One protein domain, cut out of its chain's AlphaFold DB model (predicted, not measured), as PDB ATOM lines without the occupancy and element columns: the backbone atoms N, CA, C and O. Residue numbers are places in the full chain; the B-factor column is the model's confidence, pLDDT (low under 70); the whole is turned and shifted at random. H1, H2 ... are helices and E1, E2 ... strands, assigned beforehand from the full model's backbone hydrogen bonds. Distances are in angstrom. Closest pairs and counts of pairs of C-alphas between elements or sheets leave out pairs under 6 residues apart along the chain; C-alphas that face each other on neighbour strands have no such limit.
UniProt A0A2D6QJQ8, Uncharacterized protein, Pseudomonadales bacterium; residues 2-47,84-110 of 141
ATOM      1  N   LYS A   2     169.850 126.517 142.300       91.00
ATOM      2  CA  LYS A   2     170.608 125.742 143.299       91.00
ATOM      3  C   LYS A   2     172.068 126.197 143.340       91.00
ATOM      4  O   LYS A   2     172.583 126.672 142.331       91.00
ATOM      5  N   LYS A   3     172.729 126.022 144.485       92.19
ATOM      6  CA  LYS A   3     174.192 126.111 144.612       92.19
ATOM      7  C   LYS A   3     174.776 124.701 144.511       92.19
ATOM      8  O   LYS A   3     174.241 123.797 145.149       92.19
ATOM      9  N   LEU A   4     175.839 124.537 143.731       92.62
ATOM     10  CA  LEU A   4     176.581 123.283 143.553       92.62
ATOM     11  C   LEU A   4     178.082 123.533 143.747       92.62
ATOM     12  O   LEU A   4     178.497 124.676 143.927       92.62
ATOM     13  N   ASP A   5     178.900 122.486 143.661       90.56
ATOM     14  CA  ASP A   5     180.362 122.597 143.788       90.56
ATOM     15  C   ASP A   5     180.999 123.429 142.661       90.56
ATOM     16  O   ASP A   5     182.050 124.032 142.849       90.56
ATOM     17  N   VAL A   6     180.324 123.530 141.509       85.94
ATOM     18  CA  VAL A   6     180.716 124.408 140.390       85.94
ATOM     19  C   VAL A   6     180.411 125.894 140.638       85.94
ATOM     20  O   VAL A   6     180.762 126.739 139.819       85.94
ATOM     21  N   SER A   7     179.713 126.235 141.728       90.38
ATOM     22  CA  SER A   7     179.357 127.617 142.059       90.38
ATOM     23  C   SER A   7     180.545 128.369 142.671       90.38
ATOM     24  O   SER A   7     180.952 128.089 143.800       90.38
ATOM     25  N   HIS A   8     181.023 129.407 141.987       89.56
ATOM     26  CA  HIS A   8     182.061 130.327 142.464       89.56
ATOM     27  C   HIS A   8     181.434 131.478 143.261       89.56
ATOM     28  O   HIS A   8     180.965 132.471 142.700       89.56
ATOM     29  N   VAL A   9     181.349 131.304 144.582       86.62
ATOM     30  CA  VAL A   9     180.719 132.263 145.516       86.62
ATOM     31  C   VAL A   9     181.711 132.875 146.510       86.62
ATOM     32  O   VAL A   9     181.328 133.363 147.569       86.62
ATOM     33  N   ASP A  10     182.990 132.863 146.164       82.31
ATOM     34  CA  ASP A  10     184.140 133.409 146.892       82.31
ATOM     35  C   ASP A  10     184.252 134.947 146.796       82.31
ATOM     36  O   ASP A  10     185.337 135.519 146.807       82.31
ATOM     37  N   HIS A  11     183.110 135.635 146.726       86.06
ATOM     38  CA  HIS A  11     183.001 137.093 146.581       86.06
ATOM     39  C   HIS A  11     182.451 137.778 147.843       86.06
ATOM     40  O   HIS A  11     181.737 138.777 147.754       86.06
ATOM     41  N   ASP A  12     182.754 137.211 149.014       91.50
ATOM     42  CA  ASP A  12     182.359 137.718 150.336       91.50
ATOM     43  C   ASP A  12     180.839 137.879 150.539       91.50
ATOM     44  O   ASP A  12     180.382 138.719 151.319       91.50
ATOM     45  N   LEU A  13     180.029 137.049 149.868       93.88
ATOM     46  CA  LEU A  13     178.603 136.948 150.178       93.88
ATOM     47  C   LEU A  13     178.399 136.122 151.451       93.88
ATOM     48  O   LEU A  13     178.893 135.003 151.586       93.88
ATOM     49  N   THR A  14     177.586 136.643 152.363       95.94
ATOM     50  CA  THR A  14     177.126 135.890 153.536       95.94
ATOM     51  C   THR A  14     176.143 134.788 153.134       95.94
ATOM     52  O   THR A  14     175.455 134.882 152.114       95.94
ATOM     53  N   THR A  15     175.991 133.767 153.982       95.62
ATOM     54  CA  THR A  15     174.992 132.703 153.780       95.62
ATOM     55  C   THR A  15     173.579 133.265 153.608       95.62
ATOM     56  O   THR A  15     172.874 132.864 152.691       95.62
ATOM     57  N   ALA A  16     173.189 134.263 154.410       97.31
ATOM     58  CA  ALA A  16     171.863 134.879 154.320       97.31
ATOM     59  C   ALA A  16     171.628 135.601 152.979       97.31
ATOM     60  O   ALA A  16     170.532 135.541 152.422       97.31
ATOM     61  N   GLN A  17     172.658 136.264 152.441       97.81
ATOM     62  CA  GLN A  17     172.590 136.890 151.117       97.81
ATOM     63  C   GLN A  17     172.464 135.828 150.017       97.81
ATOM     64  O   GLN A  17     171.624 135.969 149.129       97.81
ATOM     65  N   LEU A  18     173.239 134.741 150.095       96.94
ATOM     66  CA  LEU A  18     173.147 133.630 149.143       96.94
ATOM     67  C   LEU A  18     171.771 132.956 149.173       96.94
ATOM     68  O   LEU A  18     171.165 132.772 148.117       96.94
ATOM     69  N   ASP A  19     171.242 132.643 150.354       97.25
ATOM     70  CA  ASP A  19     169.926 132.016 150.515       97.25
ATOM     71  C   ASP A  19     168.806 132.892 149.940       97.25
ATOM     72  O   ASP A  19     167.881 132.396 149.281       97.25
ATOM     73  N   TRP A  20     168.911 134.211 150.125       97.94
ATOM     74  CA  TRP A  20     167.989 135.165 149.521       97.94
ATOM     75  C   TRP A  20     168.044 135.128 147.989       97.94
ATOM     76  O   TRP A  20     166.991 135.057 147.355       97.94
ATOM     77  N   LEU A  21     169.236 135.109 147.381       97.50
ATOM     78  CA  LEU A  21     169.389 135.020 145.921       97.50
ATOM     79  C   LEU A  21     168.845 133.695 145.372       97.50
ATOM     80  O   LEU A  21     168.098 133.690 144.390       97.50
ATOM     81  N   LEU A  22     169.171 132.573 146.021       96.69
ATOM     82  CA  LEU A  22     168.686 131.241 145.642       96.69
ATOM     83  C   LEU A  22     167.155 131.168 145.674       96.69
ATOM     84  O   LEU A  22     166.544 130.612 144.759       96.69
ATOM     85  N   THR A  23     166.544 131.783 146.689       97.38
ATOM     86  CA  THR A  23     165.087 131.878 146.837       97.38
ATOM     87  C   THR A  23     164.473 132.811 145.796       97.38
ATOM     88  O   THR A  23     163.480 132.451 145.163       97.38
ATOM     89  N   ARG A  24     165.059 133.996 145.585       96.94
ATOM     90  CA  ARG A  24     164.578 135.001 144.625       96.94
ATOM     91  C   ARG A  24     164.503 134.445 143.206       96.94
ATOM     92  O   ARG A  24     163.534 134.701 142.502       96.94
ATOM     93  N   PHE A  25     165.506 133.669 142.805       96.88
ATOM     94  CA  PHE A  25     165.602 133.073 141.472       96.88
ATOM     95  C   PHE A  25     165.210 131.590 141.457       96.88
ATOM     96  O   PHE A  25     165.670 130.817 140.609       96.88
ATOM     97  N   LYS A  26     164.378 131.142 142.407       95.31
ATOM     98  CA  LYS A  26     164.010 129.724 142.516       95.31
ATOM     99  C   LYS A  26     163.312 129.191 141.255       95.31
ATOM    100  O   LYS A  26     163.611 128.067 140.867       95.31
ATOM    101  N   ASP A  27     162.500 130.033 140.611       95.06
ATOM    102  CA  ASP A  27     161.628 129.691 139.478       95.06
ATOM    103  C   ASP A  27     162.256 129.992 138.099       95.06
ATOM    104  O   ASP A  27     161.594 129.868 137.074       95.06
ATOM    105  N   ARG A  28     163.526 130.416 138.052       95.81
ATOM    106  CA  ARG A  28     164.272 130.586 136.794       95.81
ATOM    107  C   ARG A  28     164.753 129.229 136.272       95.81
ATOM    108  O   ARG A  28     165.169 128.385 137.064       95.81
ATOM    109  N   ASP A  29     164.772 129.068 134.953       94.56
ATOM    110  CA  ASP A  29     165.177 127.842 134.245       94.56
ATOM    111  C   ASP A  29     166.044 128.096 132.991       94.56
ATOM    112  O   ASP A  29     166.405 127.163 132.278       94.56
ATOM    113  N   SER A  30     166.404 129.352 132.720       95.00
ATOM    114  CA  SER A  30     167.244 129.754 131.590       95.00
ATOM    115  C   SER A  30     168.553 130.385 132.059       95.00
ATOM    116  O   SER A  30     168.693 130.763 133.221       95.00
ATOM    117  N   PHE A  31     169.520 130.529 131.149       96.62
ATOM    118  CA  PHE A  31     170.712 131.332 131.420       96.62
ATOM    119  C   PHE A  31     170.335 132.806 131.604       96.62
ATOM    120  O   PHE A  31     169.528 133.333 130.834       96.62
ATOM    121  N   PHE A  32     170.927 133.469 132.595       96.94
ATOM    122  CA  PHE A  32     170.799 134.907 132.791       96.94
ATOM    123  C   PHE A  32     172.014 135.508 133.500       96.94
ATOM    124  O   PHE A  32     172.723 134.848 134.262       96.94
ATOM    125  N   ILE A  33     172.202 136.804 133.245       96.81
ATOM    126  CA  ILE A  33     173.045 137.710 134.019       96.81
ATOM    127  C   ILE A  33     172.112 138.826 134.482       96.81
ATOM    128  O   ILE A  33     171.518 139.506 133.645       96.81
ATOM    129  N   GLU A  34     171.922 138.978 135.789       97.62
ATOM    130  CA  GLU A  34     170.986 139.963 136.340       97.62
ATOM    131  C   GLU A  34     171.584 140.659 137.560       97.62
ATOM    132  O   GLU A  34     172.028 140.003 138.503       97.62
ATOM    133  N   THR A  35     171.565 141.991 137.553       97.94
ATOM    134  CA  THR A  35     171.914 142.807 138.716       97.94
ATOM    135  C   THR A  35     170.655 143.121 139.516       97.94
ATOM    136  O   THR A  35     169.686 143.660 138.983       97.94
ATOM    137  N   VAL A  36     170.670 142.799 140.807       97.88
ATOM    138  CA  VAL A  36     169.568 143.054 141.741       97.88
ATOM    139  C   VAL A  36     170.049 143.823 142.954       97.88
ATOM    140  O   VAL A  36     171.215 143.750 143.327       97.88
ATOM    141  N   GLU A  37     169.141 144.540 143.602       98.00
ATOM    142  CA  GLU A  37     169.425 145.187 144.877       98.00
ATOM    143  C   GLU A  37     169.063 144.256 146.044       98.00
ATOM    144  O   GLU A  37     167.938 143.756 146.129       98.00
ATOM    145  N   LEU A  38     170.017 144.019 146.947       97.69
ATOM    146  CA  LEU A  38     169.800 143.323 148.214       97.69
ATOM    147  C   LEU A  38     168.803 144.083 149.085       97.69
ATOM    148  O   LEU A  38     168.749 145.314 149.065       97.69
ATOM    149  N   LEU A  39     168.068 143.351 149.922       97.81
ATOM    150  CA  LEU A  39     167.271 143.946 150.995       97.81
ATOM    151  C   LEU A  39     168.176 144.682 151.992       97.81
ATOM    152  O   LEU A  39     169.279 144.229 152.280       97.81
ATOM    153  N   GLU A  40     167.682 145.771 152.577       97.31
ATOM    154  CA  GLU A  40     168.445 146.581 153.538       97.31
ATOM    155  C   GLU A  40     168.902 145.757 154.744       97.31
ATOM    156  O   GLU A  40     170.045 145.852 155.181       97.31
ATOM    157  N   SER A  41     168.032 144.861 155.213       97.81
ATOM    158  CA  SER A  41     168.308 143.936 156.311       97.81
ATOM    159  C   SER A  41     169.422 142.926 156.016       97.81
ATOM    160  O   SER A  41     169.906 142.281 156.940       97.81
ATOM    161  N   LEU A  42     169.804 142.747 154.747       97.81
ATOM    162  CA  LEU A  42     170.895 141.864 154.328       97.81
ATOM    163  C   LEU A  42     172.232 142.608 154.198       97.81
ATOM    164  O   LEU A  42     173.237 141.989 153.847       97.81
ATOM    165  N   GLY A  43     172.260 143.913 154.487       97.62
ATOM    166  CA  GLY A  43     173.468 144.727 154.452       97.62
ATOM    167  C   GLY A  43     174.025 144.906 153.040       97.62
ATOM    168  O   GLY A  43     173.284 145.043 152.067       97.62
ATOM    169  N   THR A  44     175.351 144.936 152.941       97.69
ATOM    170  CA  THR A  44     176.093 145.213 151.705       97.69
ATOM    171  C   THR A  44     177.097 144.108 151.399       97.69
ATOM    172  O   THR A  44     177.478 143.344 152.284       97.69
ATOM    173  N   VAL A  45     177.573 144.076 150.159       96.44
ATOM    174  CA  VAL A  45     178.693 143.249 149.689       96.44
ATOM    175  C   VAL A  45     179.820 144.148 149.168       96.44
ATOM    176  O   VAL A  45     179.542 145.285 148.766       96.44
ATOM    177  N   PRO A  46     181.084 143.694 149.162       96.38
ATOM    178  CA  PRO A  46     182.165 144.464 148.561       96.38
ATOM    179  C   PRO A  46     182.032 144.506 147.033       96.38
ATOM    180  O   PRO A  46     181.768 143.503 146.374       96.38
ATOM    181  N   CYS A  47     182.261 145.683 146.461       96.31
ATOM    182  CA  CYS A  47     182.384 145.921 145.031       96.31
ATOM    183  C   CYS A  47     183.770 146.486 144.739       96.31
ATOM    184  O   CYS A  47     184.188 147.484 145.329       96.31
ATOM    185  N   ARG A  84     184.512 148.829 147.874       94.50
ATOM    186  CA  ARG A  84     183.474 149.668 148.489       94.50
ATOM    187  C   ARG A  84     182.171 148.896 148.687       94.50
ATOM    188  O   ARG A  84     181.860 148.032 147.869       94.50
ATOM    189  N   PRO A  85     181.402 149.179 149.748       96.81
ATOM    190  CA  PRO A  85     180.145 148.485 149.987       96.81
ATOM    191  C   PRO A  85     179.097 148.863 148.932       96.81
ATOM    192  O   PRO A  85     178.972 150.024 148.549       96.81
ATOM    193  N   THR A  86     178.305 147.886 148.498       97.06
ATOM    194  CA  THR A  86     177.126 148.098 147.649       97.06
ATOM    195  C   THR A  86     176.003 147.135 148.023       97.06
ATOM    196  O   THR A  86     176.242 146.063 148.580       97.06
ATOM    197  N   ARG A  87     174.762 147.510 147.703       97.25
ATOM    198  CA  ARG A  87     173.605 146.605 147.742       97.25
ATOM    199  C   ARG A  87     173.324 145.961 146.390       97.25
ATOM    200  O   ARG A  87     172.531 145.032 146.333       97.25
ATOM    201  N   GLN A  88     173.954 146.427 145.314       97.81
ATOM    202  CA  GLN A  88     173.823 145.792 144.009       97.81
ATOM    203  C   GLN A  88     174.622 144.491 143.980       97.81
ATOM    204  O   GLN A  88     175.803 144.475 144.316       97.81
ATOM    205  N   VAL A  89     173.983 143.412 143.553       97.94
ATOM    206  CA  VAL A  89     174.602 142.106 143.344       97.94
ATOM    207  C   VAL A  89     174.275 141.649 141.939       97.94
ATOM    208  O   VAL A  89     173.104 141.533 141.583       97.94
ATOM    209  N   THR A  90     175.304 141.348 141.158       98.00
ATOM    210  CA  THR A  90     175.146 140.682 139.868       98.00
ATOM    211  C   THR A  90     175.184 139.179 140.066       98.00
ATOM    212  O   THR A  90     176.108 138.656 140.684       98.00
ATOM    213  N   VAL A  91     174.171 138.494 139.542       97.81
ATOM    214  CA  VAL A  91     174.012 137.039 139.567       97.81
ATOM    215  C   VAL A  91     174.171 136.493 138.161       97.81
ATOM    216  O   VAL A  91     173.506 136.958 137.238       97.81
ATOM    217  N   ILE A  92     175.009 135.470 138.020       97.00
ATOM    218  CA  ILE A  92     175.155 134.689 136.795       97.00
ATOM    219  C   ILE A  92     174.693 133.270 137.099       97.00
ATOM    220  O   ILE A  92     175.245 132.605 137.978       97.00
ATOM    221  N   ALA A  93     173.680 132.801 136.381       97.62
ATOM    222  CA  ALA A  93     173.099 131.483 136.598       97.62
ATOM    223  C   ALA A  93     172.520 130.906 135.305       97.62
ATOM    224  O   ALA A  93     172.258 131.631 134.346       97.62
ATOM    225  N   GLY A  94     172.309 129.595 135.270       96.88
ATOM    226  CA  GLY A  94     171.692 128.923 134.129       96.88
ATOM    227  C   GLY A  94     171.652 127.401 134.258       96.88
ATOM    228  O   GLY A  94     172.016 126.875 135.311       96.88
ATOM    229  N   PRO A  95     171.201 126.689 133.212       95.94
ATOM    230  CA  PRO A  95     171.140 125.231 133.211       95.94
ATOM    231  C   PRO A  95     172.530 124.602 133.284       95.94
ATOM    232  O   PRO A  95     173.404 124.979 132.505       95.94
ATOM    233  N   HIS A  96     172.707 123.621 134.166       94.62
ATOM    234  CA  HIS A  96     173.946 122.861 134.315       94.62
ATOM    235  C   HIS A  96     173.615 121.385 134.540       94.62
ATOM    236  O   HIS A  96     172.932 121.051 135.508       94.62
ATOM    237  N   GLU A  97     174.086 120.523 133.637       93.00
ATOM    238  CA  GLU A  97     173.779 119.086 133.635       93.00
ATOM    239  C   GLU A  97     172.260 118.826 133.758       93.00
ATOM    240  O   GLU A  97     171.474 119.301 132.939       93.00
ATOM    241  N   GLU A  98     171.835 118.093 134.786       93.25
ATOM    242  CA  GLU A  98     170.439 117.759 135.104       93.25
ATOM    243  C   GLU A  98     169.675 118.851 135.874       93.25
ATOM    244  O   GLU A  98     168.505 118.680 136.233       93.25
ATOM    245  N   HIS A  99     170.314 119.981 136.168       92.19
ATOM    246  CA  HIS A  99     169.717 121.064 136.937       92.19
ATOM    247  C   HIS A  99     169.292 122.222 136.035       92.19
ATOM    248  O   HIS A  99     170.113 122.862 135.383       92.19
ATOM    249  N   ALA A 100     168.000 122.557 136.076       92.25
ATOM    250  CA  ALA A 100     167.421 123.633 135.268       92.25
ATOM    251  C   ALA A 100     168.039 125.017 135.546       92.25
ATOM    252  O   ALA A 100     168.114 125.853 134.654       92.25
ATOM    253  N   CYS A 101     168.490 125.277 136.778       95.62
ATOM    254  CA  CYS A 101     169.124 126.545 137.124       95.62
ATOM    255  C   CYS A 101     170.083 126.395 138.308       95.62
ATOM    256  O   CYS A 101     169.665 126.141 139.445       95.62
ATOM    257  N   VAL A 102     171.364 126.597 138.029       96.50
ATOM    258  CA  VAL A 102     172.479 126.592 138.974       96.50
ATOM    259  C   VAL A 102     173.088 127.983 139.022       96.50
ATOM    260  O   VAL A 102     173.256 128.632 137.991       96.50
ATOM    261  N   LEU A 103     173.404 128.442 140.229       97.19
ATOM    262  CA  LEU A 103     174.182 129.653 140.449       97.19
ATOM    263  C   LEU A 103     175.623 129.403 139.995       97.19
ATOM    264  O   LEU A 103     176.303 128.573 140.591       97.19
ATOM    265  N   TYR A 104     176.109 130.119 138.988       96.19
ATOM    266  CA  TYR A 104     177.517 130.050 138.593       96.19
ATOM    267  C   TYR A 104     178.373 130.975 139.446       96.19
ATOM    268  O   TYR A 104     179.396 130.548 139.969       96.19
ATOM    269  N   THR A 105     177.935 132.219 139.628       96.25
ATOM    270  CA  THR A 105     178.592 133.177 140.520       96.25
ATOM    271  C   THR A 105     177.640 134.304 140.914       96.25
ATOM    272  O   THR A 105     176.640 134.559 140.236       96.25
ATOM    273  N   ALA A 106     177.949 134.976 142.020       96.94
ATOM    274  CA  ALA A 106     177.342 136.241 142.401       96.94
ATOM    275  C   ALA A 106     178.411 137.162 142.995       96.94
ATOM    276  O   ALA A 106     179.225 136.700 143.790       96.94
ATOM    277  N   PHE A 107     178.404 138.446 142.639       95.75
ATOM    278  CA  PHE A 107     179.383 139.427 143.126       95.75
ATOM    279  C   PHE A 107     178.772 140.824 143.271       95.75
ATOM    280  O   PHE A 107     177.751 141.139 142.656       95.75
ATOM    281  N   GLY A 108     179.395 141.668 144.097       96.50
ATOM    282  CA  GLY A 108     178.943 143.035 144.339       96.50
ATOM    283  C   GLY A 108     179.193 143.979 143.165       96.50
ATOM    284  O   GLY A 108     180.307 144.073 142.650       96.50
ATOM    285  N   GLY A 109     178.164 144.739 142.802       96.25
ATOM    286  CA  GLY A 109     178.185 145.745 141.743       96.25
ATOM    287  C   GLY A 109     177.397 145.344 140.493       96.25
ATOM    288  O   GLY A 109     176.798 144.263 140.451       96.25
ATOM    289  N   PRO A 110     177.372 146.225 139.482       96.38
ATOM    290  CA  PRO A 110     176.734 145.979 138.199       96.38
ATOM    291  C   PRO A 110     177.503 144.936 137.386       96.38
ATOM    292  O   PRO A 110     178.668 144.628 137.651       96.38
TER     293      PRO A 110
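Overview. This is residues 2 to 47 and 84 to 110 of the 141 residues of an uncharacterized protein of Pseudomonadales bacterium (UniProt A0A2D6QJQ8). A strongly twisted sheet of three long strands has helix H1 over one face and a small sheet, E2 and E3, at one end. The 73 printed residues run H1 E1 E2 E3 E4 E5, one named helix and five named strands; the class is mixed. The large sheet, order E1 E4 E5, is antiparallel. The whole is compact, radius of gyration of the C-alphas 11.5 A, with spans of 36 by 21 by 20 A.

Arrangement. E4, residues 88 to 96, pairs antiparallel with E1, residues 32 to 37: N 34 and O 91, 2.9 A. E4 and E5, residues 99 to 108, are a hairpin: N 92 and O 105, 2.9 A. H1, residues 15 to 24, is on this sheet, height 9.1 A; its O i to N i+4 pairs are within hydrogen-bond range. E2, residues 45 to 47, is the antiparallel neighbour of E3, residues 84 to 86: N 45 and O 86, 2.9 A.

Along the chain. H1, 14.1 A, begins at C-alpha 15 (174.992, 132.703, 153.780). E5, 25.0 A, ends at C-alpha 108 (178.943, 143.035, 144.339). E4 measures 24.9 A.

Size, cuts and confidence. Residues 48 to 83 are cut out; C-alphas 47 and 84 are 5.2 A apart. No printed residue is under 70 in pLDDT.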